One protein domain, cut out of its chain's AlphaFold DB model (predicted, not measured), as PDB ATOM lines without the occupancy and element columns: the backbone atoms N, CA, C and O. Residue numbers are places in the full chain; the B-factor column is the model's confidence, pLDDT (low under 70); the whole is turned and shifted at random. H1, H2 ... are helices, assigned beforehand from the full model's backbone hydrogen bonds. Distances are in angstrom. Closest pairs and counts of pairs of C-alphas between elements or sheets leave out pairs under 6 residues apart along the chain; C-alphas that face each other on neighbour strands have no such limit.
ATOM      1  N   GLU A  24     -42.759 -37.370  -0.978       54.66
ATOM      2  CA  GLU A  24     -41.821 -38.491  -0.889       54.66
ATOM      3  C   GLU A  24     -40.641 -38.293  -1.851       54.66
ATOM      4  O   GLU A  24     -39.485 -38.363  -1.437       54.66
ATOM      5  N   LYS A  25     -40.901 -37.906  -3.107       63.06
ATOM      6  CA  LYS A  25     -39.829 -37.566  -4.063       63.06
ATOM      7  C   LYS A  25     -39.014 -36.351  -3.643       63.06
ATOM      8  O   LYS A  25     -37.801 -36.336  -3.848       63.06
ATOM      9  N   VAL A  26     -39.654 -35.333  -3.071       62.12
ATOM     10  CA  VAL A  26     -38.932 -34.172  -2.533       62.12
ATOM     11  C   VAL A  26     -38.068 -34.584  -1.347       62.12
ATOM     12  O   VAL A  26     -36.897 -34.218  -1.314       62.12
ATOM     13  N   ALA A  27     -38.589 -35.406  -0.431       56.97
ATOM     14  CA  ALA A  27     -37.806 -35.939   0.680       56.97
ATOM     15  C   ALA A  27     -36.593 -36.756   0.198       56.97
ATOM     16  O   ALA A  27     -35.515 -36.592   0.763       56.97
ATOM     17  N   HIS A  28     -36.738 -37.548  -0.871       62.84
ATOM     18  CA  HIS A  28     -35.653 -38.329  -1.475       62.84
ATOM     19  C   HIS A  28     -34.534 -37.445  -2.057       62.84
ATOM     20  O   HIS A  28     -33.358 -37.614  -1.733       62.84
ATOM     21  N   ILE A  29     -34.897 -36.438  -2.862       65.44
ATOM     22  CA  ILE A  29     -33.939 -35.477  -3.440       65.44
ATOM     23  C   ILE A  29     -33.249 -34.674  -2.329       65.44
ATOM     24  O   ILE A  29     -32.037 -34.451  -2.365       65.44
ATOM     25  N   CYS A  30     -34.005 -34.267  -1.306       64.38
ATOM     26  CA  CYS A  30     -33.446 -33.610  -0.132       64.38
ATOM     27  C   CYS A  30     -32.496 -34.541   0.629       64.38
ATOM     28  O   CYS A  30     -31.452 -34.081   1.071       64.38
ATOM     29  N   ALA A  31     -32.795 -35.836   0.751       64.44
ATOM     30  CA  ALA A  31     -31.927 -36.827   1.385       64.44
ATOM     31  C   ALA A  31     -30.569 -36.970   0.679       64.44
ATOM     32  O   ALA A  31     -29.534 -36.945   1.350       64.44
ATOM     33  N   GLU A  32     -30.554 -37.053  -0.656       67.81
ATOM     34  CA  GLU A  32     -29.321 -37.066  -1.463       67.81
ATOM     35  C   GLU A  32     -28.481 -35.806  -1.264       67.81
ATOM     36  O   GLU A  32     -27.264 -35.872  -1.030       67.81
ATOM     37  N   TYR A  33     -29.140 -34.649  -1.302       68.56
ATOM     38  CA  TYR A  33     -28.471 -33.377  -1.087       68.56
ATOM     39  C   TYR A  33     -27.924 -33.272   0.340       68.56
ATOM     40  O   TYR A  33     -26.774 -32.896   0.536       68.56
ATOM     41  N   LEU A  34     -28.713 -33.651   1.343       68.00
ATOM     42  CA  LEU A  34     -28.355 -33.527   2.751       68.00
ATOM     43  C   LEU A  34     -27.222 -34.481   3.153       68.00
ATOM     44  O   LEU A  34     -26.358 -34.098   3.940       68.00
ATOM     45  N   ILE A  35     -27.165 -35.692   2.588       69.31
ATOM     46  CA  ILE A  35     -26.004 -36.581   2.761       69.31
ATOM     47  C   ILE A  35     -24.762 -35.951   2.134       69.31
ATOM     48  O   ILE A  35     -23.706 -35.924   2.768       69.31
ATOM     49  N   SER A  36     -24.881 -35.410   0.922       68.12
ATOM     50  CA  SER A  36     -23.777 -34.708   0.261       68.12
ATOM     51  C   SER A  36     -23.311 -33.501   1.083       68.12
ATOM     52  O   SER A  36     -22.112 -33.300   1.254       68.12
ATOM     53  N   SER A  37     -24.238 -32.751   1.677       68.06
ATOM     54  CA  SER A  37     -23.973 -31.650   2.605       68.06
ATOM     55  C   SER A  37     -23.248 -32.091   3.875       68.06
ATOM     56  O   SER A  37     -22.287 -31.428   4.263       68.06
ATOM     57  N   ILE A  38     -23.639 -33.218   4.491       67.06
ATOM     58  CA  ILE A  38     -22.904 -33.782   5.637       67.06
ATOM     59  C   ILE A  38     -21.472 -34.132   5.225       67.06
ATOM     60  O   ILE A  38     -20.529 -33.768   5.923       67.06
ATOM     61  N   LEU A  39     -21.302 -34.833   4.101       64.69
ATOM     62  CA  LEU A  39     -19.988 -35.282   3.631       64.69
ATOM     63  C   LEU A  39     -19.069 -34.119   3.229       64.69
ATOM     64  O   LEU A  39     -17.850 -34.257   3.293       64.69
ATOM     65  N   LEU A  40     -19.645 -32.990   2.811       69.44
ATOM     66  CA  LEU A  40     -18.924 -31.774   2.430       69.44
ATOM     67  C   LEU A  40     -18.810 -30.748   3.568       69.44
ATOM     68  O   LEU A  40     -18.272 -29.668   3.328       69.44
ATOM     69  N   GLU A  41     -19.327 -31.058   4.764       65.06
ATOM     70  CA  GLU A  41     -19.403 -30.156   5.928       65.06
ATOM     71  C   GLU A  41     -20.042 -28.789   5.604       65.06
ATOM     72  O   GLU A  41     -19.664 -27.747   6.142       65.06
ATOM     73  N   LYS A  42     -21.027 -28.778   4.699       65.69
ATOM     74  CA  LYS A  42     -21.759 -27.577   4.273       65.69
ATOM     75  C   LYS A  42     -23.237 -27.745   4.576       65.69
ATOM     76  O   LYS A  42     -23.945 -28.429   3.840       65.69
ATOM     77  N   PHE A  43     -23.689 -27.105   5.648       64.50
ATOM     78  CA  PHE A  43     -25.073 -27.170   6.102       64.50
ATOM     79  C   PHE A  43     -25.844 -25.941   5.647       64.50
ATOM     80  O   PHE A  43     -25.408 -24.812   5.857       64.50
ATOM     81  N   ASP A  44     -26.983 -26.193   5.018       67.62
ATOM     82  CA  ASP A  44     -27.984 -25.181   4.738       67.62
ATOM     83  C   ASP A  44     -29.156 -25.426   5.695       67.62
ATOM     84  O   ASP A  44     -29.839 -26.453   5.612       67.62
ATOM     85  N   ASP A  45     -29.350 -24.509   6.644       66.94
ATOM     86  CA  ASP A  45     -30.424 -24.588   7.640       66.94
ATOM     87  C   ASP A  45     -31.811 -24.589   6.981       66.94
ATOM     88  O   ASP A  45     -32.753 -25.191   7.505       66.94
ATOM     89  N   GLU A  46     -31.943 -23.977   5.799       67.81
ATOM     90  CA  GLU A  46     -33.179 -23.992   5.022       67.81
ATOM     91  C   GLU A  46     -33.485 -25.406   4.504       67.81
ATOM     92  O   GLU A  46     -34.647 -25.819   4.467       67.81
ATOM     93  N   LEU A  47     -32.454 -26.206   4.210       65.06
ATOM     94  CA  LEU A  47     -32.621 -27.587   3.756       65.06
ATOM     95  C   LEU A  47     -33.008 -28.557   4.870       65.06
ATOM     96  O   LEU A  47     -33.778 -29.493   4.638       65.06
ATOM     97  N   LEU A  48     -32.551 -28.308   6.099       68.69
ATOM     98  CA  LEU A  48     -32.993 -29.068   7.270       68.69
ATOM     99  C   LEU A  48     -34.494 -28.891   7.536       68.69
ATOM    100  O   LEU A  48     -35.126 -29.803   8.074       68.69
ATOM    101  N   ASN A  49     -35.092 -27.770   7.117       71.38
ATOM    102  CA  ASN A  49     -36.529 -27.561   7.264       71.38
ATOM    103  C   ASN A  49     -37.357 -28.519   6.399       71.38
ATOM    104  O   ASN A  49     -38.436 -28.921   6.837       71.38
ATOM    105  N   TYR A  50     -36.854 -28.956   5.239       68.12
ATOM    106  CA  TYR A  50     -37.559 -29.935   4.403       68.12
ATOM    107  C   TYR A  50     -37.636 -31.321   5.050       68.12
ATOM    108  O   TYR A  50     -38.598 -32.047   4.813       68.12
ATOM    109  N   LEU A  51     -36.703 -31.678   5.943       69.88
ATOM    110  CA  LEU A  51     -36.805 -32.926   6.709       69.88
ATOM    111  C   LEU A  51     -38.050 -32.958   7.606       69.88
ATOM    112  O   LEU A  51     -38.577 -34.035   7.875       69.88
ATOM    113  N   ASN A  52     -38.567 -31.801   8.036       71.69
ATOM    114  CA  ASN A  52     -39.800 -31.741   8.827       71.69
ATOM    115  C   ASN A  52     -41.041 -32.192   8.041       71.69
ATOM    116  O   ASN A  52     -42.077 -32.446   8.648       71.69
ATOM    117  N   LEU A  53     -40.948 -32.324   6.715       72.75
ATOM    118  CA  LEU A  53     -42.030 -32.866   5.893       72.75
ATOM    119  C   LEU A  53     -42.144 -34.393   6.009       72.75
ATOM    120  O   LEU A  53     -43.187 -34.949   5.671       72.75
ATOM    121  N   HIS A  54     -41.103 -35.082   6.497       78.56
ATOM    122  CA  HIS A  54     -41.096 -36.539   6.614       78.56
ATOM    123  C   HIS A  54     -40.340 -37.020   7.866       78.56
ATOM    124  O   HIS A  54     -39.138 -37.297   7.837       78.56
ATOM    125  N   GLU A  55     -41.068 -37.187   8.975       81.94
ATOM    126  CA  GLU A  55     -40.512 -37.514  10.304       81.94
ATOM    127  C   GLU A  55     -39.602 -38.755  10.329       81.94
ATOM    128  O   GLU A  55     -38.586 -38.782  11.032       81.94
ATOM    129  N   ARG A  56     -39.892 -39.780   9.514       84.12
ATOM    130  CA  ARG A  56     -39.022 -40.968   9.428       84.12
ATOM    131  C   ARG A  56     -37.679 -40.644   8.779       84.12
ATOM    132  O   ARG A  56     -36.644 -41.071   9.283       84.12
ATOM    133  N   ALA A  57     -37.694 -39.878   7.688       82.56
ATOM    134  CA  ALA A  57     -36.474 -39.489   6.983       82.56
ATOM    135  C   ALA A  57     -35.609 -38.598   7.876       82.56
ATOM    136  O   ALA A  57     -34.417 -38.845   8.028       82.56
ATOM    137  N   LYS A  58     -36.238 -37.641   8.563       85.94
ATOM    138  CA  LYS A  58     -35.610 -36.794   9.580       85.94
ATOM    139  C   LYS A  58     -34.943 -37.598  10.695       85.94
ATOM    140  O   LYS A  58     -33.786 -37.348  11.025       85.94
ATOM    141  N   THR A  59     -35.646 -38.587  11.246       90.25
ATOM    142  CA  THR A  59     -35.109 -39.449  12.309       90.25
ATOM    143  C   THR A  59     -33.881 -40.224  11.840       90.25
ATOM    144  O   THR A  59     -32.827 -40.170  12.480       90.25
ATOM    145  N   LEU A  60     -33.990 -40.909  10.697       90.94
ATOM    146  CA  LEU A  60     -32.878 -41.665  10.125       90.94
ATOM    147  C   LEU A  60     -31.700 -40.750   9.774       90.94
ATOM    148  O   LEU A  60     -30.550 -41.136   9.967       90.94
ATOM    149  N   PHE A  61     -31.977 -39.526   9.325       89.00
ATOM    150  CA  PHE A  61     -30.959 -38.542   8.978       89.00
ATOM    151  C   PHE A  61     -30.174 -38.074  10.205       89.00
ATOM    152  O   PHE A  61     -28.945 -38.045  10.170       89.00
ATOM    153  N   TYR A  62     -30.843 -37.772  11.322       91.94
ATOM    154  CA  TYR A  62     -30.139 -37.431  12.561       91.94
ATOM    155  C   TYR A  62     -29.291 -38.595  13.076       91.94
ATOM    156  O   TYR A  62     -28.141 -38.376  13.467       91.94
ATOM    157  N   GLY A  63     -29.803 -39.826  12.992       94.88
ATOM    158  CA  GLY A  63     -29.032 -41.035  13.275       94.88
ATOM    159  C   GLY A  63     -27.786 -41.169  12.395       94.88
ATOM    160  O   GLY A  63     -26.677 -41.374  12.893       94.88
ATOM    161  N   LEU A  64     -27.947 -40.973  11.085       93.06
ATOM    162  CA  LEU A  64     -26.853 -41.014  10.120       93.06
ATOM    163  C   LEU A  64     -25.824 -39.906  10.380       93.06
ATOM    164  O   LEU A  64     -24.625 -40.164  10.333       93.06
ATOM    165  N   SER A  65     -26.259 -38.695  10.737       91.75
ATOM    166  CA  SER A  65     -25.355 -37.586  11.068       91.75
ATOM    167  C   SER A  65     -24.413 -37.919  12.231       91.75
ATOM    168  O   SER A  65     -23.259 -37.485  12.242       91.75
ATOM    169  N   TRP A  66     -24.878 -38.725  13.190       94.75
ATOM    170  CA  TRP A  66     -24.069 -39.222  14.300       94.75
ATOM    171  C   TRP A  66     -23.044 -40.257  13.851       94.75
ATOM    172  O   TRP A  66     -21.874 -40.145  14.211       94.75
ATOM    173  N   ILE A  67     -23.462 -41.209  13.015       94.88
ATOM    174  CA  ILE A  67     -22.586 -42.234  12.426       94.88
ATOM    175  C   ILE A  67     -21.486 -41.592  11.569       94.88
ATOM    176  O   ILE A  67     -20.332 -42.021  11.591       94.88
ATOM    177  N   LEU A  68     -21.818 -40.532  10.830       91.19
ATOM    178  CA  LEU A  68     -20.867 -39.819   9.978       91.19
ATOM    179  C   LEU A  68     -19.927 -38.896  10.768       91.19
ATOM    180  O   LEU A  68     -18.817 -38.642  10.300       91.19
ATOM    181  N   GLY A  69     -20.313 -38.490  11.984       89.69
ATOM    182  CA  GLY A  69     -19.491 -37.711  12.917       89.69
ATOM    183  C   GLY A  69     -19.878 -36.235  13.055       89.69
ATOM    184  O   GLY A  69     -19.278 -35.541  13.869       89.69
ATOM    185  N   CYS A  70     -20.891 -35.766  12.323       86.50
ATOM    186  CA  CYS A  70     -21.368 -34.380  12.365       86.50
ATOM    187  C   CYS A  70     -22.207 -34.067  13.619       86.50
ATOM    188  O   CYS A  70     -22.098 -32.975  14.166       86.50
ATOM    189  N   LYS A  71     -22.991 -35.042  14.107       90.19
ATOM    190  CA  LYS A  71     -23.776 -34.959  15.357       90.19
ATOM    191  C   LYS A  71     -24.716 -33.742  15.433       90.19
ATOM    192  O   LYS A  71     -24.598 -32.900  16.314       90.19
ATOM    193  N   LEU A  72     -25.713 -33.688  14.548       88.56
ATOM    194  CA  LEU A  72     -26.665 -32.562  14.446       88.56
ATOM    195  C   LEU A  72     -27.651 -32.417  15.624       88.56
ATOM    196  O   LEU A  72     -28.423 -31.459  15.680       88.56
ATOM    197  N   LYS A  73     -27.673 -33.385  16.538       92.25
ATOM    198  CA  LYS A  73     -28.476 -33.381  17.765       92.25
ATOM    199  C   LYS A  73     -27.620 -33.849  18.925       92.25
ATOM    200  O   LYS A  73     -26.743 -34.690  18.730       92.25
ATOM    201  N   ASP A  74     -27.913 -33.356  20.120       96.94
ATOM    202  CA  ASP A  74     -27.325 -33.894  21.340       96.94
ATOM    203  C   ASP A  74     -27.709 -35.368  21.513       96.94
ATOM    204  O   ASP A  74     -28.740 -35.818  21.006       96.94
ATOM    205  N   PHE A  75     -26.866 -36.134  22.210       97.12
ATOM    206  CA  PHE A  75     -27.027 -37.586  22.312       97.12
ATOM    207  C   PHE A  75     -28.399 -37.975  22.865       97.12
ATOM    208  O   PHE A  75     -29.118 -38.744  22.235       97.12
ATOM    209  N   ASP A  76     -28.794 -37.389  23.995       98.06
ATOM    210  CA  ASP A  76     -30.063 -37.705  24.650       98.06
ATOM    211  C   ASP A  76     -31.264 -37.368  23.760       98.06
ATOM    212  O   ASP A  76     -32.238 -38.119  23.711       98.06
ATOM    213  N   ASP A  77     -31.194 -36.267  23.016       98.12
ATOM    214  CA  ASP A  77     -32.256 -35.879  22.092       98.12
ATOM    215  C   ASP A  77     -32.324 -36.811  20.885       98.12
ATOM    216  O   ASP A  77     -33.420 -37.200  20.479       98.12
ATOM    217  N   LEU A  78     -31.181 -37.257  20.357       98.06
ATOM    218  CA  LEU A  78     -31.164 -38.292  19.327       98.06
ATOM    219  C   LEU A  78     -31.785 -39.601  19.834       98.06
ATOM    220  O   LEU A  78     -32.591 -40.204  19.128       98.06
ATOM    221  N   ILE A  79     -31.448 -40.043  21.049       98.44
ATOM    222  CA  ILE A  79     -32.005 -41.277  21.620       98.44
ATOM    223  C   ILE A  79     -33.527 -41.167  21.788       98.44
ATOM    224  O   ILE A  79     -34.231 -42.121  21.455       98.44
ATOM    225  N   LYS A  80     -34.056 -40.009  22.213       98.56
ATOM    226  CA  LYS A  80     -35.511 -39.759  22.256       98.56
ATOM    227  C   LYS A  80     -36.143 -39.813  20.863       98.56
ATOM    228  O   LYS A  80     -37.142 -40.497  20.688       98.56
ATOM    229  N   ILE A  81     -35.537 -39.162  19.867       97.44
ATOM    230  CA  ILE A  81     -36.033 -39.169  18.481       97.44
ATOM    231  C   ILE A  81     -36.086 -40.603  17.924       97.44
ATOM    232  O   ILE A  81     -37.097 -41.013  17.353       97.44
ATOM    233  N   LEU A  82     -35.024 -41.392  18.123       98.19
ATOM    234  CA  LEU A  82     -34.975 -42.793  17.692       98.19
ATOM    235  C   LEU A  82     -36.020 -43.647  18.421       98.19
ATOM    236  O   LEU A  82     -36.691 -44.448  17.773       98.19
ATOM    237  N   ARG A  83     -36.185 -43.462  19.739       98.44
ATOM    238  CA  ARG A  83     -37.205 -44.147  20.550       98.44
ATOM    239  C   ARG A  83     -38.602 -43.876  20.011       98.44
ATOM    240  O   ARG A  83     -39.349 -44.818  19.763       98.44
ATOM    241  N   ASP A  84     -38.946 -42.603  19.843       97.81
ATOM    242  CA  ASP A  84     -40.294 -42.183  19.474       97.81
ATOM    243  C   ASP A  84     -40.653 -42.712  18.076       97.81
ATOM    244  O   ASP A  84     -41.740 -43.257  17.883       97.81
ATOM    245  N   CYS A  85     -39.707 -42.666  17.130       95.81
ATOM    246  CA  CYS A  85     -39.865 -43.267  15.804       95.81
ATOM    247  C   CYS A  85     -40.039 -44.793  15.872       95.81
ATOM    248  O   CYS A  85     -40.965 -45.337  15.272       95.81
ATOM    249  N   ASP A  86     -39.188 -45.497  16.622       97.44
ATOM    250  CA  ASP A  86     -39.255 -46.955  16.750       97.44
ATOM    251  C   ASP A  86     -40.604 -47.411  17.345       97.44
ATOM    252  O   ASP A  86     -41.300 -48.263  16.787       97.44
ATOM    253  N   VAL A  87     -41.021 -46.776  18.439       97.38
ATOM    254  CA  VAL A  87     -42.287 -47.035  19.137       97.38
ATOM    255  C   VAL A  87     -43.498 -46.698  18.254       97.38
ATOM    256  O   VAL A  87     -44.502 -47.418  18.288       97.38
ATOM    257  N   MET A  88     -43.418 -45.648  17.433       95.75
ATOM    258  CA  MET A  88     -44.477 -45.259  16.491       95.75
ATOM    259  C   MET A  88     -44.690 -46.288  15.371       95.75
ATOM    260  O   MET A  88     -45.801 -46.405  14.861       95.75
ATOM    261  N   LEU A  89     -43.661 -47.053  14.997       94.81
ATOM    262  CA  LEU A  89     -43.720 -48.023  13.894       94.81
ATOM    263  C   LEU A  89     -44.333 -49.381  14.278       94.81
ATOM    264  O   LEU A  89     -44.436 -50.265  13.425       94.81
ATOM    265  N   PHE A  90     -44.752 -49.560  15.532       96.50
ATOM    266  CA  PHE A  90     -45.533 -50.729  15.935       96.50
ATOM    267  C   PHE A  90     -46.931 -50.695  15.291       96.50
ATOM    268  O   PHE A  90     -47.613 -49.672  15.388       96.50
ATOM    269  N   PRO A  91     -47.378 -51.793  14.655       95.88
ATOM    270  CA  PRO A  91     -48.666 -51.827  13.978       95.88
ATOM    271  C   PRO A  91     -49.827 -51.833  14.974       95.88
ATOM    272  O   PRO A  91     -49.687 -52.281  16.109       95.88
ATOM    273  N   HIS A  92     -50.988 -51.380  14.509       96.12
ATOM    274  CA  HIS A  92     -52.260 -51.631  15.173       96.12
ATOM    275  C   HIS A  92     -52.983 -52.778  14.466       96.12
ATOM    276  O   HIS A  92     -52.963 -52.847  13.234       96.12
ATOM    277  N   VAL A  93     -53.605 -53.670  15.234       96.50
ATOM    278  CA  VAL A  93     -54.401 -54.792  14.724       96.50
ATOM    279  C   VAL A  93     -55.716 -54.905  15.497       96.50
ATOM    280  O   VAL A  93     -55.761 -54.607  16.689       96.50
ATOM    281  N   ASP A  94     -56.771 -55.370  14.826       97.38
ATOM    282  CA  ASP A  94     -58.113 -55.490  15.423       97.38
ATOM    283  C   ASP A  94     -58.223 -56.643  16.436       97.38
ATOM    284  O   ASP A  94     -59.086 -56.634  17.316       97.38
ATOM    285  N   ASP A  95     -57.359 -57.655  16.316       98.00
ATOM    286  CA  ASP A  95     -57.324 -58.778  17.248       98.00
ATOM    287  C   ASP A  95     -56.799 -58.321  18.614       98.00
ATOM    288  O   ASP A  95     -55.649 -57.903  18.757       98.00
ATOM    289  N   VAL A  96     -57.656 -58.422  19.631       97.56
ATOM    290  CA  VAL A  96     -57.388 -57.919  20.982       97.56
ATOM    291  C   VAL A  96     -56.198 -58.621  21.638       97.56
ATOM    292  O   VAL A  96     -55.417 -57.974  22.341       97.56
ATOM    293  N   GLU A  97     -56.036 -59.928  21.426       97.69
ATOM    294  CA  GLU A  97     -54.949 -60.690  22.040       97.69
ATOM    295  C   GLU A  97     -53.611 -60.334  21.389       97.69
ATOM    296  O   GLU A  97     -52.631 -60.054  22.087       97.69
ATOM    297  N   ILE A  98     -53.582 -60.257  20.056       96.94
ATOM    298  CA  ILE A  98     -52.384 -59.856  19.313       96.94
ATOM    299  C   ILE A  98     -52.022 -58.400  19.634       96.94
ATOM    300  O   ILE A  98     -50.856 -58.102  19.902       96.94
ATOM    301  N   GLN A  99     -53.002 -57.493  19.681       97.75
ATOM    302  CA  GLN A  99     -52.777 -56.089  20.024       97.75
ATOM    303  C   GLN A  99     -52.184 -55.938  21.432       97.75
ATOM    304  O   GLN A  99     -51.210 -55.207  21.615       97.75
ATOM    305  N   PHE A 100     -52.691 -56.683  22.421       97.88
ATOM    306  CA  PHE A 100     -52.138 -56.672  23.779       97.88
ATOM    307  C   PHE A 100     -50.667 -57.126  23.822       97.88
ATOM    308  O   PHE A 100     -49.846 -56.553  24.554       97.88
ATOM    309  N   GLN A 101     -50.304 -58.137  23.026       97.12
ATOM    310  CA  GLN A 101     -48.918 -58.596  22.907       97.12
ATOM    311  C   GLN A 101     -48.027 -57.531  22.252       97.12
ATOM    312  O   GLN A 101     -46.946 -57.241  22.774       97.12
ATOM    313  N   ILE A 102     -48.492 -56.908  21.165       97.50
ATOM    314  CA  ILE A 102     -47.807 -55.799  20.483       97.50
ATOM    315  C   ILE A 102     -47.556 -54.648  21.460       97.50
ATOM    316  O   ILE A 102     -46.414 -54.205  21.587       97.50
ATOM    317  N   ASP A 103     -48.568 -54.213  22.211       98.06
ATOM    318  CA  ASP A 103     -48.442 -53.116  23.178       98.06
ATOM    319  C   ASP A 103     -47.476 -53.451  24.319       98.06
ATOM    320  O   ASP A 103     -46.726 -52.596  24.798       98.06
ATOM    321  N   THR A 104     -47.444 -54.717  24.738       98.06
ATOM    322  CA  THR A 104     -46.486 -55.194  25.738       98.06
ATOM    323  C   THR A 104     -45.051 -55.124  25.217       98.06
ATOM    324  O   THR A 104     -44.150 -54.701  25.945       98.06
ATOM    325  N   VAL A 105     -44.811 -55.528  23.966       98.00
ATOM    326  CA  VAL A 105     -43.487 -55.413  23.336       98.00
ATOM    327  C   VAL A 105     -43.115 -53.947  23.134       98.00
ATOM    328  O   VAL A 105     -41.998 -53.563  23.470       98.00
ATOM    329  N   LYS A 106     -44.049 -53.121  22.656       98.31
ATOM    330  CA  LYS A 106     -43.866 -51.682  22.441       98.31
ATOM    331  C   LYS A 106     -43.372 -50.979  23.708       98.31
ATOM    332  O   LYS A 106     -42.348 -50.307  23.665       98.31
ATOM    333  N   LYS A 107     -44.016 -51.232  24.854       98.50
ATOM    334  CA  LYS A 107     -43.583 -50.711  26.167       98.50
ATOM    335  C   LYS A 107     -42.183 -51.183  26.564       98.50
ATOM    336  O   LYS A 107     -41.399 -50.416  27.106       98.50
ATOM    337  N   LYS A 108     -41.844 -52.449  26.299       98.62
ATOM    338  CA  LYS A 108     -40.503 -52.988  26.585       98.62
ATOM    339  C   LYS A 108     -39.424 -52.369  25.690       98.62
ATOM    340  O   LYS A 108     -38.302 -52.188  26.154       98.62
ATOM    341  N   VAL A 109     -39.745 -52.058  24.432       98.62
ATOM    342  CA  VAL A 109     -38.853 -51.301  23.541       98.62
ATOM    343  C   VAL A 109     -38.660 -49.894  24.080       98.62
ATOM    344  O   VAL A 109     -37.522 -49.481  24.252       98.62
ATOM    345  N   GLU A 110     -39.736 -49.191  24.424       98.69
ATOM    346  CA  GLU A 110     -39.653 -47.854  25.016       98.69
ATOM    347  C   GLU A 110     -38.755 -47.833  26.268       98.69
ATOM    348  O   GLU A 110     -37.833 -47.020  26.360       98.69
ATOM    349  N   GLU A 111     -38.934 -48.801  27.172       98.62
ATOM    350  CA  GLU A 111     -38.087 -48.950  28.359       98.62
ATOM    351  C   GLU A 111     -36.619 -49.241  28.028       98.62
ATOM    352  O   GLU A 111     -35.736 -48.730  28.713       98.62
ATOM    353  N   MET A 112     -36.321 -50.002  26.969       98.62
ATOM    354  CA  MET A 112     -34.940 -50.231  26.524       98.62
ATOM    355  C   MET A 112     -34.230 -48.907  26.195       98.62
ATOM    356  O   MET A 112     -33.085 -48.713  26.602       98.62
ATOM    357  N   TYR A 113     -34.907 -47.980  25.510       98.69
ATOM    358  CA  TYR A 113     -34.364 -46.648  25.220       98.69
ATOM    359  C   TYR A 113     -34.262 -45.784  26.483       98.69
ATOM    360  O   TYR A 113     -33.219 -45.173  26.723       98.69
ATOM    361  N   ASN A 114     -35.306 -45.765  27.319       98.69
ATOM    362  CA  ASN A 114     -35.306 -45.000  28.572       98.69
ATOM    363  C   ASN A 114     -34.172 -45.444  29.505       98.69
ATOM    364  O   ASN A 114     -33.540 -44.613  30.151       98.69
ATOM    365  N   CYS A 115     -33.825 -46.734  29.508       98.62
ATOM    366  CA  CYS A 115     -32.693 -47.230  30.280       98.62
ATOM    367  C   CYS A 115     -31.349 -46.623  29.845       98.62
ATOM    368  O   CYS A 115     -30.487 -46.413  30.695       98.62
ATOM    369  N   ILE A 116     -31.150 -46.329  28.553       97.81
ATOM    370  CA  ILE A 116     -29.944 -45.628  28.081       97.81
ATOM    371  C   ILE A 116     -29.946 -44.176  28.564       97.81
ATOM    372  O   ILE A 116     -28.949 -43.737  29.135       97.81
ATOM    373  N   LEU A 117     -31.071 -43.470  28.403       97.50
ATOM    374  CA  LEU A 117     -31.236 -42.075  28.838       97.50
ATOM    375  C   LEU A 117     -31.014 -41.900  30.349       97.50
ATOM    376  O   LEU A 117     -30.451 -40.908  30.797       97.50
ATOM    377  N   GLU A 118     -31.434 -42.882  31.141       98.12
ATOM    378  CA  GLU A 118     -31.363 -42.858  32.606       98.12
ATOM    379  C   GLU A 118     -30.137 -43.605  33.161       98.12
ATOM    380  O   GLU A 118     -30.000 -43.770  34.374       98.12
ATOM    381  N   ASN A 119     -29.240 -44.087  32.290       96.75
ATOM    382  CA  ASN A 119     -28.042 -44.858  32.648       96.75
ATOM    383  C   ASN A 119     -28.330 -46.135  33.486       96.75
ATOM    384  O   ASN A 119     -27.511 -46.591  34.292       96.75
ATOM    385  N   ARG A 120     -29.489 -46.763  33.261       98.12
ATOM    386  CA  ARG A 120     -29.951 -48.025  33.864       98.12
ATOM    387  C   ARG A 120     -29.426 -49.249  33.101       98.12
ATOM    388  O   ARG A 120     -30.157 -49.972  32.425       98.12
ATOM    389  N   LYS A 121     -28.111 -49.493  33.171       96.00
ATOM    390  CA  LYS A 121     -27.426 -50.516  32.343       96.00
ATOM    391  C   LYS A 121     -27.929 -51.951  32.542       96.00
ATOM    392  O   LYS A 121     -27.954 -52.726  31.589       96.00
ATOM    393  N   LYS A 122     -28.291 -52.339  33.770       97.56
ATOM    394  CA  LYS A 122     -28.762 -53.708  34.050       97.56
ATOM    395  C   LYS A 122     -30.151 -53.935  33.465       97.56
ATOM    396  O   LYS A 122     -30.395 -54.979  32.862       97.56
ATOM    397  N   GLU A 123     -31.034 -52.957  33.628       98.31
ATOM    398  CA  GLU A 123     -32.370 -52.969  33.051       98.31
ATOM    399  C   GLU A 123     -32.307 -52.924  31.521       98.31
ATOM    400  O   GLU A 123     -32.994 -53.717  30.883       98.31
ATOM    401  N   TYR A 124     -31.421 -52.107  30.937       98.56
ATOM    402  CA  TYR A 124     -31.170 -52.088  29.490       98.56
ATOM    403  C   TYR A 124     -30.890 -53.496  28.952       98.56
ATOM    404  O   TYR A 124     -31.567 -53.954  28.035       98.56
ATOM    405  N   GLU A 125     -29.945 -54.221  29.558       98.31
ATOM    406  CA  GLU A 125     -29.609 -55.585  29.139       98.31
ATOM    407  C   GLU A 125     -30.785 -56.559  29.301       98.31
ATOM    408  O   GLU A 125     -30.978 -57.446  28.465       98.31
ATOM    409  N   ALA A 126     -31.590 -56.402  30.356       98.44
ATOM    410  CA  ALA A 126     -32.772 -57.225  30.582       98.44
ATOM    411  C   ALA A 126     -33.857 -56.973  29.524       98.44
ATOM    412  O   ALA A 126     -34.358 -57.931  28.934       98.44
ATOM    413  N   TYR A 127     -34.186 -55.710  29.238       98.50
ATOM    414  CA  TYR A 127     -35.162 -55.350  28.208       98.50
ATOM    415  C   TYR A 127     -34.668 -55.719  26.813       98.50
ATOM    416  O   TYR A 127     -35.399 -56.381  26.078       98.50
ATOM    417  N   LYS A 128     -33.414 -55.397  26.469       98.38
ATOM    418  CA  LYS A 128     -32.800 -55.743  25.180       98.38
ATOM    419  C   LYS A 128     -32.975 -57.222  24.855       98.38
ATOM    420  O   LYS A 128     -33.473 -57.549  23.783       98.38
ATOM    421  N   ARG A 129     -32.663 -58.128  25.792       97.75
ATOM    422  CA  ARG A 129     -32.833 -59.584  25.591       97.75
ATOM    423  C   ARG A 129     -34.250 -59.989  25.184       97.75
ATOM    424  O   ARG A 129     -34.404 -61.006  24.519       97.75
ATOM    425  N   LEU A 130     -35.261 -59.221  25.581       97.81
ATOM    426  CA  LEU A 130     -36.663 -59.504  25.284       97.81
ATOM    427  C   LEU A 130     -37.112 -58.961  23.923       97.81
ATOM    428  O   LEU A 130     -38.030 -59.534  23.343       97.81
ATOM    429  N   VAL A 131     -36.539 -57.850  23.444       97.88
ATOM    430  CA  VAL A 131     -37.126 -57.090  22.320       97.88
ATOM    431  C   VAL A 131     -36.161 -56.670  21.214       97.88
ATOM    432  O   VAL A 131     -36.607 -56.098  20.220       97.88
ATOM    433  N   TRP A 132     -34.861 -56.958  21.327       97.56
ATOM    434  CA  TRP A 132     -33.846 -56.446  20.396       97.56
ATOM    435  C   TRP A 132     -34.155 -56.736  18.916       97.56
ATOM    436  O   TRP A 132     -33.933 -55.870  18.074       97.56
ATOM    437  N   ASN A 133     -34.733 -57.900  18.598       96.69
ATOM    438  CA  ASN A 133     -35.053 -58.325  17.231       96.69
ATOM    439  C   ASN A 133     -36.537 -58.220  16.844       96.69
ATOM    440  O   ASN A 133     -36.898 -58.606  15.724       96.69
ATOM    441  N   VAL A 134     -37.398 -57.699  17.723       96.38
ATOM    442  CA  VAL A 134     -38.844 -57.611  17.469       96.38
ATOM    443  C   VAL A 134     -39.169 -56.309  16.738       96.38
ATOM    444  O   VAL A 134     -39.346 -55.262  17.355       96.38
ATOM    445  N   VAL A 135     -39.204 -56.379  15.409       95.56
ATOM    446  CA  VAL A 135     -39.477 -55.258  14.492       95.56
ATOM    447  C   VAL A 135     -40.438 -55.703  13.392       95.56
ATOM    448  O   VAL A 135     -40.405 -56.866  12.985       95.56
ATOM    449  N   PHE A 136     -41.243 -54.767  12.896       93.81
ATOM    450  CA  PHE A 136     -42.335 -54.989  11.944       93.81
ATOM    451  C   PHE A 136     -42.093 -54.342  10.575       93.81
ATOM    452  O   PHE A 136     -42.830 -54.608   9.630       93.81
ATOM    453  N   SER A 137     -41.064 -53.500  10.442       93.06
ATOM    454  CA  SER A 137     -40.711 -52.851   9.177       93.06
ATOM    455  C   SER A 137     -39.206 -52.641   9.025       93.06
ATOM    456  O   SER A 137     -38.447 -52.664  10.002       93.06
ATOM    457  N   LEU A 138     -38.766 -52.411   7.783       92.50
ATOM    458  CA  LEU A 138     -37.363 -52.147   7.464       92.50
ATOM    459  C   LEU A 138     -36.872 -50.848   8.119       92.50
ATOM    460  O   LEU A 138     -35.791 -50.831   8.700       92.50
ATOM    461  N   SER A 139     -37.685 -49.787   8.100       92.38
ATOM    462  CA  SER A 139     -37.360 -48.515   8.758       92.38
ATOM    463  C   SER A 139     -37.200 -48.676  10.270       92.38
ATOM    464  O   SER A 139     -36.291 -48.091  10.858       92.38
ATOM    465  N   GLN A 140     -38.038 -49.507  10.899       95.62
ATOM    466  CA  GLN A 140     -37.928 -49.804  12.326       95.62
ATOM    467  C   GLN A 140     -36.643 -50.581  12.635       95.62
ATOM    468  O   GLN A 140     -35.922 -50.245  13.572       95.62
ATOM    469  N   ALA A 141     -36.315 -51.579  11.805       96.88
ATOM    470  CA  ALA A 141     -35.062 -52.316  11.912       96.88
ATOM    471  C   ALA A 141     -33.850 -51.380  11.804       96.88
ATOM    472  O   ALA A 141     -32.984 -51.418  12.674       96.88
ATOM    473  N   LEU A 142     -33.811 -50.503  10.794       96.81
ATOM    474  CA  LEU A 142     -32.704 -49.562  10.625       96.81
ATOM    475  C   LEU A 142     -32.600 -48.583  11.802       96.81
ATOM    476  O   LEU A 142     -31.505 -48.380  12.316       96.81
ATOM    477  N   THR A 143     -33.722 -48.031  12.270       97.44
ATOM    478  CA  THR A 143     -33.761 -47.140  13.445       97.44
ATOM    479  C   THR A 143     -33.117 -47.805  14.662       97.44
ATOM    480  O   THR A 143     -32.291 -47.201  15.349       97.44
ATOM    481  N   ARG A 144     -33.431 -49.083  14.898       98.12
ATOM    482  CA  ARG A 144     -32.888 -49.834  16.031       98.12
ATOM    483  C   ARG A 144     -31.426 -50.248  15.839       98.12
ATOM    484  O   ARG A 144     -30.661 -50.223  16.801       98.12
ATOM    485  N   ILE A 145     -31.002 -50.559  14.613       98.62
ATOM    486  CA  ILE A 145     -29.584 -50.810  14.296       98.62
ATOM    487  C   ILE A 145     -28.750 -49.544  14.529       98.62
ATOM    488  O   ILE A 145     -27.698 -49.625  15.157       98.62
ATOM    489  N   ILE A 146     -29.235 -48.376  14.086       98.56
ATOM    490  CA  ILE A 146     -28.601 -47.077  14.358       98.56
ATOM    491  C   ILE A 146     -28.467 -46.874  15.867       98.56
ATOM    492  O   ILE A 146     -27.370 -46.584  16.333       98.56
ATOM    493  N   PHE A 147     -29.547 -47.072  16.631       98.69
ATOM    494  CA  PHE A 147     -29.527 -46.961  18.090       98.69
ATOM    495  C   PHE A 147     -28.449 -47.847  18.733       98.69
ATOM    496  O   PHE A 147     -27.629 -47.349  19.505       98.69
ATOM    497  N   PHE A 148     -28.398 -49.140  18.398       98.69
ATOM    498  CA  PHE A 148     -27.374 -50.037  18.942       98.69
ATOM    499  C   PHE A 148     -25.961 -49.615  18.534       98.69
ATOM    500  O   PHE A 148     -25.046 -49.653  19.352       98.69
ATOM    501  N   TYR A 149     -25.780 -49.155  17.298       98.62
ATOM    502  CA  TYR A 149     -24.477 -48.720  16.814       98.62
ATOM    503  C   TYR A 149     -23.966 -47.481  17.564       98.62
ATOM    504  O   TYR A 149     -22.870 -47.504  18.119       98.62
ATOM    505  N   ILE A 150     -24.772 -46.417  17.656       97.75
ATOM    506  CA  ILE A 150     -24.350 -45.153  18.289       97.75
ATOM    507  C   ILE A 150     -24.190 -45.264  19.811       97.75
ATOM    508  O   ILE A 150     -23.454 -44.480  20.408       97.75
ATOM    509  N   THR A 151     -24.869 -46.224  20.445       97.38
ATOM    510  CA  THR A 151     -24.713 -46.526  21.878       97.38
ATOM    511  C   THR A 151     -23.510 -47.433  22.163       97.38
ATOM    512  O   THR A 151     -23.186 -47.676  23.326       97.38
ATOM    513  N   GLY A 152     -22.819 -47.913  21.121       96.88
ATOM    514  CA  GLY A 152     -21.646 -48.781  21.226       96.88
ATOM    515  C   GLY A 152     -21.964 -50.273  21.377       96.88
ATOM    516  O   GLY A 152     -21.050 -51.078  21.565       96.88
ATOM    517  N   ASP A 153     -23.227 -50.684  21.262       97.81
ATOM    518  CA  ASP A 153     -23.659 -52.087  21.277       97.81
ATOM    519  C   ASP A 153     -23.519 -52.728  19.882       97.81
ATOM    520  O   ASP A 153     -24.476 -53.212  19.268       97.81
ATOM    521  N   LEU A 154     -22.287 -52.716  19.361       98.06
ATOM    522  CA  LEU A 154     -21.968 -53.145  17.993       98.06
ATOM    523  C   LEU A 154     -22.381 -54.593  17.717       98.06
ATOM    524  O   LEU A 154     -22.835 -54.916  16.620       98.06
ATOM    525  N   LYS A 155     -22.276 -55.462  18.728       98.25
ATOM    526  CA  LYS A 155     -22.689 -56.861  18.608       98.25
ATOM    527  C   LYS A 155     -24.185 -56.965  18.313       98.25
ATOM    528  O   LYS A 155     -24.563 -57.657  17.375       98.25
ATOM    529  N   THR A 156     -25.025 -56.261  19.070       98.50
ATOM    530  CA  THR A 156     -26.478 -56.312  18.855       98.50
ATOM    531  C   THR A 156     -26.869 -55.619  17.547       98.50
ATOM    532  O   THR A 156     -27.751 -56.105  16.843       98.50
ATOM    533  N   ALA A 157     -26.179 -54.533  17.170       98.69
ATOM    534  CA  ALA A 157     -26.368 -53.879  15.872       98.69
ATOM    535  C   ALA A 157     -26.119 -54.851  14.705       98.69
ATOM    536  O   ALA A 157     -26.966 -54.993  13.820       98.69
ATOM    537  N   LYS A 158     -24.987 -55.565  14.743       98.62
ATOM    538  CA  LYS A 158     -24.626 -56.599  13.768       98.62
ATOM    539  C   LYS A 158     -25.644 -57.738  13.746       98.62
ATOM    540  O   LYS A 158     -26.140 -58.080  12.676       98.62
ATOM    541  N   ASP A 159     -25.938 -58.327  14.905       98.62
ATOM    542  CA  ASP A 159     -26.831 -59.484  15.006       98.62
ATOM    543  C   ASP A 159     -28.228 -59.132  14.460       98.62
ATOM    544  O   ASP A 159     -28.859 -59.944  13.784       98.62
ATOM    545  N   LEU A 160     -28.696 -57.895  14.679       98.50
ATOM    546  CA  LEU A 160     -29.979 -57.432  14.146       98.50
ATOM    547  C   LEU A 160     -29.939 -57.264  12.627       98.50
ATOM    548  O   LEU A 160     -30.885 -57.668  11.949       98.50
ATOM    549  N   ALA A 161     -28.857 -56.700  12.090       98.19
ATOM    550  CA  ALA A 161     -28.669 -56.580  10.650       98.19
ATOM    551  C   ALA A 161     -28.639 -57.962   9.968       98.19
ATOM    552  O   ALA A 161     -29.350 -58.161   8.984       98.19
ATOM    553  N   ASP A 162     -27.919 -58.940  10.525       98.00
ATOM    554  CA  ASP A 162     -27.853 -60.306   9.985       98.00
ATOM    555  C   ASP A 162     -29.212 -61.023  10.034       98.00
ATOM    556  O   ASP A 162     -29.692 -61.535   9.018       98.00
ATOM    557  N   GLU A 163     -29.885 -61.011  11.190       97.31
ATOM    558  CA  GLU A 163     -31.209 -61.626  11.348       97.31
ATOM    559  C   GLU A 163     -32.224 -61.047  10.361       97.31
ATOM    560  O   GLU A 163     -32.992 -61.777   9.728       97.31
ATOM    561  N   LYS A 164     -32.212 -59.725  10.179       95.00
ATOM    562  CA  LYS A 164     -33.136 -59.063   9.257       95.00
ATOM    563  C   LYS A 164     -32.730 -59.222   7.797       95.00
ATOM    564  O   LYS A 164     -33.599 -59.337   6.931       95.00
ATOM    565  N   GLY A 165     -31.439 -59.370   7.525       92.81
ATOM    566  CA  GLY A 165     -30.915 -59.754   6.221       92.81
ATOM    567  C   GLY A 165     -31.417 -61.116   5.729       92.81
ATOM    568  O   GLY A 165     -31.344 -61.387   4.534       92.81
ATOM    569  N   LYS A 166     -31.959 -61.985   6.592       93.31
ATOM    570  CA  LYS A 166     -32.501 -63.302   6.197       93.31
ATOM    571  C   LYS A 166     -33.965 -63.262   5.753       93.31
ATOM    572  O   LYS A 166     -34.390 -64.157   5.031       93.31
ATOM    573  N   VAL A 167     -34.726 -62.255   6.185       91.69
ATOM    574  CA  VAL A 167     -36.192 -62.223   6.018       91.69
ATOM    575  C   VAL A 167     -36.674 -61.226   4.967       91.69
ATOM    576  O   VAL A 167     -37.763 -61.398   4.422       91.69
ATOM    577  N   TYR A 168     -35.894 -60.183   4.675       90.38
ATOM    578  CA  TYR A 168     -36.293 -59.161   3.708       90.38
ATOM    579  C   TYR A 168     -36.075 -59.593   2.245       90.38
ATOM    580  O   TYR A 168     -35.279 -60.493   1.970       90.38
ATOM    581  N   PRO A 169     -36.753 -58.936   1.280       90.75
ATOM    582  CA  PRO A 169     -36.506 -59.130  -0.147       90.75
ATOM    583  C   PRO A 169     -35.042 -58.898  -0.541       90.75
ATOM    584  O   PRO A 169     -34.296 -58.227   0.169       90.75
ATOM    585  N   LYS A 170     -34.655 -59.413  -1.716       91.88
ATOM    586  CA  LYS A 170     -33.261 -59.501  -2.184       91.88
ATOM    587  C   LYS A 170     -32.422 -58.236  -1.941       91.88
ATOM    588  O   LYS A 170     -31.379 -58.334  -1.311       91.88
ATOM    589  N   ILE A 171     -32.882 -57.067  -2.395       92.31
ATOM    590  CA  ILE A 171     -32.104 -55.818  -2.295       92.31
ATOM    591  C   ILE A 171     -31.877 -55.403  -0.823       92.31
ATOM    592  O   ILE A 171     -30.719 -55.329  -0.415       92.31
ATOM    593  N   PRO A 172     -32.915 -55.185   0.015       93.12
ATOM    594  CA  PRO A 172     -32.691 -54.884   1.430       93.12
ATOM    595  C   PRO A 172     -31.941 -55.990   2.190       93.12
ATOM    596  O   PRO A 172     -31.151 -55.684   3.078       93.12
ATOM    597  N   SER A 173     -32.154 -57.262   1.835       94.19
ATOM    598  CA  SER A 173     -31.412 -58.401   2.395       94.19
ATOM    599  C   SER A 173     -29.906 -58.273   2.163       94.19
ATOM    600  O   SER A 173     -29.127 -58.430   3.104       94.19
ATOM    601  N   GLU A 174     -29.497 -57.976   0.928       96.44
ATOM    602  CA  GLU A 174     -28.092 -57.802   0.554       96.44
ATOM    603  C   GLU A 174     -27.467 -56.610   1.291       96.44
ATOM    604  O   GLU A 174     -26.414 -56.767   1.902       96.44
ATOM    605  N   LEU A 175     -28.146 -55.457   1.335       96.56
ATOM    606  CA  LEU A 175     -27.633 -54.273   2.037       96.56
ATOM    607  C   LEU A 175     -27.502 -54.475   3.557       96.56
ATOM    608  O   LEU A 175     -26.556 -53.982   4.169       96.56
ATOM    609  N   LEU A 176     -28.425 -55.209   4.185       97.56
ATOM    610  CA  LEU A 176     -28.337 -55.527   5.615       97.56
ATOM    611  C   LEU A 176     -27.188 -56.493   5.922       97.56
ATOM    612  O   LEU A 176     -26.504 -56.313   6.927       97.56
ATOM    613  N   LYS A 177     -26.935 -57.476   5.051       97.38
ATOM    614  CA  LYS A 177     -25.764 -58.362   5.170       97.38
ATOM    615  C   LYS A 177     -24.462 -57.585   5.009       97.38
ATOM    616  O   LYS A 177     -23.569 -57.729   5.833       97.38
ATOM    617  N   GLU A 178     -24.385 -56.696   4.018       97.19
ATOM    618  CA  GLU A 178     -23.233 -55.806   3.846       97.19
ATOM    619  C   GLU A 178     -22.989 -54.919   5.079       97.19
ATOM    620  O   GLU A 178     -21.836 -54.666   5.436       97.19
ATOM    621  N   LEU A 179     -24.052 -54.434   5.735       98.25
ATOM    622  CA  LEU A 179     -23.929 -53.696   6.992       98.25
ATOM    623  C   LEU A 179     -23.426 -54.595   8.129       98.25
ATOM    624  O   LEU A 179     -22.512 -54.197   8.849       98.25
ATOM    625  N   ALA A 180     -23.984 -55.799   8.282       98.31
ATOM    626  CA  ALA A 180     -23.553 -56.754   9.301       98.31
ATOM    627  C   ALA A 180     -22.065 -57.120   9.144       98.31
ATOM    628  O   ALA A 180     -21.317 -57.087  10.123       98.31
ATOM    629  N   ASP A 181     -21.621 -57.395   7.917       97.94
ATOM    630  CA  ASP A 181     -20.222 -57.690   7.599       97.94
ATOM    631  C   ASP A 181     -19.309 -56.496   7.905       97.94
ATOM    632  O   ASP A 181     -18.242 -56.661   8.491       97.94
ATOM    633  N   ALA A 182     -19.735 -55.276   7.560       97.75
ATOM    634  CA  ALA A 182     -18.961 -54.073   7.850       97.75
ATOM    635  C   ALA A 182     -18.797 -53.842   9.365       97.75
ATOM    636  O   ALA A 182     -17.700 -53.511   9.815       97.75
ATOM    637  N   ILE A 183     -19.856 -54.054  10.158       98.06
ATOM    638  CA  ILE A 183     -19.788 -53.932  11.624       98.06
ATOM    639  C   ILE A 183     -18.892 -55.032  12.213       98.06
ATOM    640  O   ILE A 183     -18.094 -54.763  13.109       98.06
ATOM    641  N   ASP A 184     -18.972 -56.266  11.707       97.69
ATOM    642  CA  ASP A 184     -18.100 -57.368  12.136       97.69
ATOM    643  C   ASP A 184     -16.617 -57.080  11.849       97.69
ATOM    644  O   ASP A 184     -15.755 -57.374  12.680       97.69
ATOM    645  N   GLU A 185     -16.317 -56.459  10.706       96.19
ATOM    646  CA  GLU A 185     -14.974 -55.983  10.378       96.19
ATOM    647  C   GLU A 185     -14.506 -54.871  11.318       96.19
ATOM    648  O   GLU A 185     -13.377 -54.941  11.804       96.19
ATOM    649  N   GLU A 186     -15.358 -53.885  11.624       96.56
ATOM    650  CA  GLU A 186     -15.043 -52.819  12.584       96.56
ATOM    651  C   GLU A 186     -14.720 -53.394  13.965       96.56
ATOM    652  O   GLU A 186     -13.678 -53.077  14.537       96.56
ATOM    653  N   MET A 187     -15.540 -54.324  14.460       95.56
ATOM    654  CA  MET A 187     -15.323 -54.992  15.748       95.56
ATOM    655  C   MET A 187     -13.995 -55.765  15.824       95.56
ATOM    656  O   MET A 187     -13.470 -55.982  16.918       95.56
ATOM    657  N   ARG A 188     -13.461 -56.233  14.687       94.50
ATOM    658  CA  ARG A 188     -12.211 -57.013  14.604       94.50
ATOM    659  C   ARG A 188     -10.988 -56.169  14.256       94.50
ATOM    660  O   ARG A 188      -9.860 -56.659  14.386       94.50
ATOM    661  N   ALA A 189     -11.191 -54.948  13.774       91.25
ATOM    662  CA  ALA A 189     -10.122 -54.095  13.292       91.25
ATOM    663  C   ALA A 189      -9.182 -53.661  14.429       91.25
ATOM    664  O   ALA A 189      -9.557 -53.559  15.594       91.25
ATOM    665  N   LYS A 190      -7.916 -53.418  14.078       83.19
ATOM    666  CA  LYS A 190      -6.894 -52.870  14.979       83.19
ATOM    667  C   LYS A 190      -6.132 -51.763  14.256       83.19
ATOM    668  O   LYS A 190      -5.749 -51.957  13.101       83.19
ATOM    669  N   SER A 191      -5.828 -50.666  14.954       79.88
ATOM    670  CA  SER A 191      -4.978 -49.573  14.450       79.88
ATOM    671  C   SER A 191      -5.505 -48.978  13.127       79.88
ATOM    672  O   SER A 191      -6.702 -48.763  12.991       79.88
ATOM    673  N   ASP A 192      -4.660 -48.732  12.122       68.00
ATOM    674  CA  ASP A 192      -5.032 -48.092  10.846       68.00
ATOM    675  C   ASP A 192      -6.151 -48.800  10.057       68.00
ATOM    676  O   ASP A 192      -6.832 -48.175   9.236       68.00
ATOM    677  N   CYS A 193      -6.380 -50.093  10.296       82.25
ATOM    678  CA  CYS A 193      -7.500 -50.820   9.696       82.25
ATOM    679  C   CYS A 193      -8.861 -50.370  10.254       82.25
ATOM    680  O   CYS A 193      -9.868 -50.516   9.565       82.25
ATOM    681  N   GLU A 194      -8.896 -49.792  11.457       83.38
ATOM    682  CA  GLU A 194     -10.112 -49.324  12.134       83.38
ATOM    683  C   GLU A 194     -10.795 -48.208  11.343       83.38
ATOM    684  O   GLU A 194     -11.984 -48.295  11.054       83.38
ATOM    685  N   LYS A 195     -10.021 -47.226  10.860       87.06
ATOM    686  CA  LYS A 195     -10.553 -46.135  10.026       87.06
ATOM    687  C   LYS A 195     -11.190 -46.650   8.737       87.06
ATOM    688  O   LYS A 195     -12.232 -46.156   8.318       87.06
ATOM    689  N   LYS A 196     -10.567 -47.642   8.094       89.56
ATOM    690  CA  LYS A 196     -11.100 -48.247   6.862       89.56
ATOM    691  C   LYS A 196     -12.378 -49.040   7.132       89.56
ATOM    692  O   LYS A 196     -13.300 -48.975   6.324       89.56
ATOM    693  N   ALA A 197     -12.432 -49.763   8.250       91.44
ATOM    694  CA  ALA A 197     -13.614 -50.516   8.648       91.44
ATOM    695  C   ALA A 197     -14.787 -49.582   8.994       91.44
ATOM    696  O   ALA A 197     -15.879 -49.751   8.456       91.44
ATOM    697  N   GLN A 198     -14.534 -48.520   9.764       92.50
ATOM    698  CA  GLN A 198     -15.512 -47.465  10.053       92.50
ATOM    699  C   GLN A 198     -16.058 -46.821   8.777       92.50
ATOM    700  O   GLN A 198     -17.263 -46.641   8.633       92.50
ATOM    701  N   GLU A 199     -15.194 -46.518   7.807       92.50
ATOM    702  CA  GLU A 199     -15.623 -45.958   6.523       92.50
ATOM    703  C   GLU A 199     -16.542 -46.914   5.747       92.50
ATOM    704  O   GLU A 199     -17.500 -46.488   5.097       92.50
ATOM    705  N   ARG A 200     -16.292 -48.224   5.834       94.75
ATOM    706  CA  ARG A 200     -17.167 -49.230   5.230       94.75
ATOM    707  C   ARG A 200     -18.532 -49.265   5.918       94.75
ATOM    708  O   ARG A 200     -19.543 -49.298   5.221       94.75
ATOM    709  N   VAL A 201     -18.572 -49.179   7.247       96.56
ATOM    710  CA  VAL A 201     -19.825 -49.099   8.013       96.56
ATOM    711  C   VAL A 201     -20.625 -47.855   7.631       96.56
ATOM    712  O   VAL A 201     -21.806 -47.968   7.296       96.56
ATOM    713  N   LYS A 202     -19.977 -46.683   7.574       94.12
ATOM    714  CA  LYS A 202     -20.598 -45.425   7.126       94.12
ATOM    715  C   LYS A 202     -21.246 -45.570   5.746       94.12
ATOM    716  O   LYS A 202     -22.408 -45.211   5.572       94.12
ATOM    717  N   LYS A 203     -20.531 -46.156   4.779       92.19
ATOM    718  CA  LYS A 203     -21.056 -46.408   3.425       92.19
ATOM    719  C   LYS A 203     -22.257 -47.349   3.422       92.19
ATOM    720  O   LYS A 203     -23.219 -47.085   2.701       92.19
ATOM    721  N   SER A 204     -22.233 -48.415   4.220       95.00
ATOM    722  CA  SER A 204     -23.364 -49.342   4.329       95.00
ATOM    723  C   SER A 204     -24.606 -48.661   4.918       95.00
ATOM    724  O   SER A 204     -25.704 -48.833   4.386       95.00
ATOM    725  N   PHE A 205     -24.448 -47.821   5.947       94.94
ATOM    726  CA  PHE A 205     -25.553 -47.021   6.489       94.94
ATOM    727  C   PHE A 205     -26.123 -46.031   5.469       94.94
ATOM    728  O   PHE A 205     -27.342 -45.941   5.341       94.94
ATOM    729  N   ILE A 206     -25.272 -45.340   4.701       90.12
ATOM    730  CA  ILE A 206     -25.709 -44.435   3.624       90.12
ATOM    731  C   ILE A 206     -26.537 -45.192   2.574       90.12
ATOM    732  O   ILE A 206     -27.606 -44.733   2.181       90.12
ATOM    733  N   ARG A 207     -26.080 -46.372   2.136       90.00
ATOM    734  CA  ARG A 207     -26.807 -47.182   1.140       90.00
ATOM    735  C   ARG A 207     -28.172 -47.639   1.651       90.00
ATOM    736  O   ARG A 207     -29.136 -47.606   0.896       90.00
ATOM    737  N   LEU A 208     -28.263 -48.052   2.917       90.25
ATOM    738  CA  LEU A 208     -29.543 -48.415   3.534       90.25
ATOM    739  C   LEU A 208     -30.469 -47.211   3.698       90.25
ATOM    740  O   LEU A 208     -31.672 -47.351   3.504       90.25
ATOM    741  N   PHE A 209     -29.921 -46.041   4.021       87.75
ATOM    742  CA  PHE A 209     -30.690 -44.807   4.110       87.75
ATOM    743  C   PHE A 209     -31.354 -44.463   2.769       87.75
ATOM    744  O   PHE A 209     -32.566 -44.293   2.747       87.75
ATOM    745  N   TYR A 210     -30.605 -44.481   1.660       81.81
ATOM    746  CA  TYR A 210     -31.140 -44.232   0.308       81.81
ATOM    747  C   TYR A 210     -32.173 -45.247  -0.179       81.81
ATOM    748  O   TYR A 210     -32.910 -44.979  -1.117       81.81
ATOM    749  N   LEU A 211     -32.199 -46.450   0.395       83.31
ATOM    750  CA  LEU A 211     -33.231 -47.424   0.055       83.31
ATOM    751  C   LEU A 211     -34.568 -47.105   0.749       83.31
ATOM    752  O   LEU A 211     -35.617 -47.532   0.272       83.31
ATOM    753  N   ILE A 212     -34.522 -46.457   1.915       78.56
ATOM    754  CA  ILE A 212     -35.667 -46.300   2.826       78.56
ATOM    755  C   ILE A 212     -36.285 -44.903   2.749       78.56
ATOM    756  O   ILE A 212     -37.487 -44.766   2.986       78.56
ATOM    757  N   VAL A 213     -35.457 -43.889   2.506       68.00
ATOM    758  CA  VAL A 213     -35.847 -42.499   2.244       68.00
ATOM    759  C   VAL A 213     -35.814 -42.290   0.752       68.00
ATOM    760  O   VAL A 213     -36.706 -41.602   0.222       68.00
TER     761      VAL A 213
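Overview. This is residues 24 to 213 of the 213 residues of an uncharacterized protein of Archaeoglobus veneficus (UniProt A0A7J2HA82). Look for a compact bundle of helices lying mostly side by side: H7 is in its core, H3, H4 and H8 pack round H7, and H9 and H10 lead from H8 back to H3. The longest helix by residues, H5, makes a hairpin with H6 and packs on H4 at one side of the bundle, while H1, with the short H2 beyond it, packs on H3 and H10. The printed part has 190 residues with ten named helices, H1 to H10 in that order, and no named strand: all helix. The radius of gyration of the C-alphas is 16.5 A, and the spans are 49 by 41 by 37 A.

Arrangement. Start at H5, residues 96 to 117. It touches H6, residues 121 to 131, in a hairpin, closest at the C-alphas of Met 112 and Tyr 124, 5.1 A. It also touches H4, residues 75 to 88, opposite ways at a shallow tilt of 4 degrees, closest at the C-alphas of Val 87 and Lys 106, 5.9 A. H4 touches H7, residues 138 to 150, closest at the C-alphas of Asp 86 and Gln 140, 5.4 A. H7 touches H3, residues 55 to 68, the same way at a shallow tilt of 32 degrees, only just short of steep; the closest C-alphas, Gly 63 and Ile 146, are 6.2 A apart. H7 and H8, residues 154 to 165, form a hairpin, closest at the C-alphas of Ile 145 and Ala 157, 4.7 A. H8 touches H9, residues 170 to 188, closest at the C-alphas of Gly 165 and Ser 173, 4.1 A. H9 touches H10, residues 192 to 212, closest at the C-alphas of Glu 186 and Ala 197, 4.8 A. With residues 28 to 35 alone, H1, residues 24 to 39, touches H10, closest at the C-alphas of Ala 31 and Tyr 210, 7.5 A. H2, residues 45 to 51, touches H1 at a steep tilt of 44 degrees, closest at the C-alphas of Leu 51 and Ala 27, 6.8 A. H5 and H10 are apart. Every O i to N i+4 pair is within hydrogen-bond range in H1, H3, H4, H7, H8 and H9; the counts are 17 of 18 in H5, 6 of 7 in H6, 16 of 17 in H10 and 0 of 3 in H2, where 4 of 4 O i to N i+3 pairs are.

Along the chain. Find C-alpha 96 at (-57.388, -57.919, 20.982); from there H5 runs 31.6 A to C-alpha 117. H1 begins at C-alpha 24, (-41.821, -38.491, -0.889), and H10 runs 31.7 A to C-alpha 212, (-35.667, -46.300, 2.826). H9 measures 27.0 A and H1 22.5 A.

Size, cuts and confidence. The C-alphas farthest apart, those of Val 96 and Asp 192, are 54.2 A apart. The printed part has no cut, and no link is long. Residues 24 to 48, 50 to 51, 192 and 213 are under 70 in pLDDT.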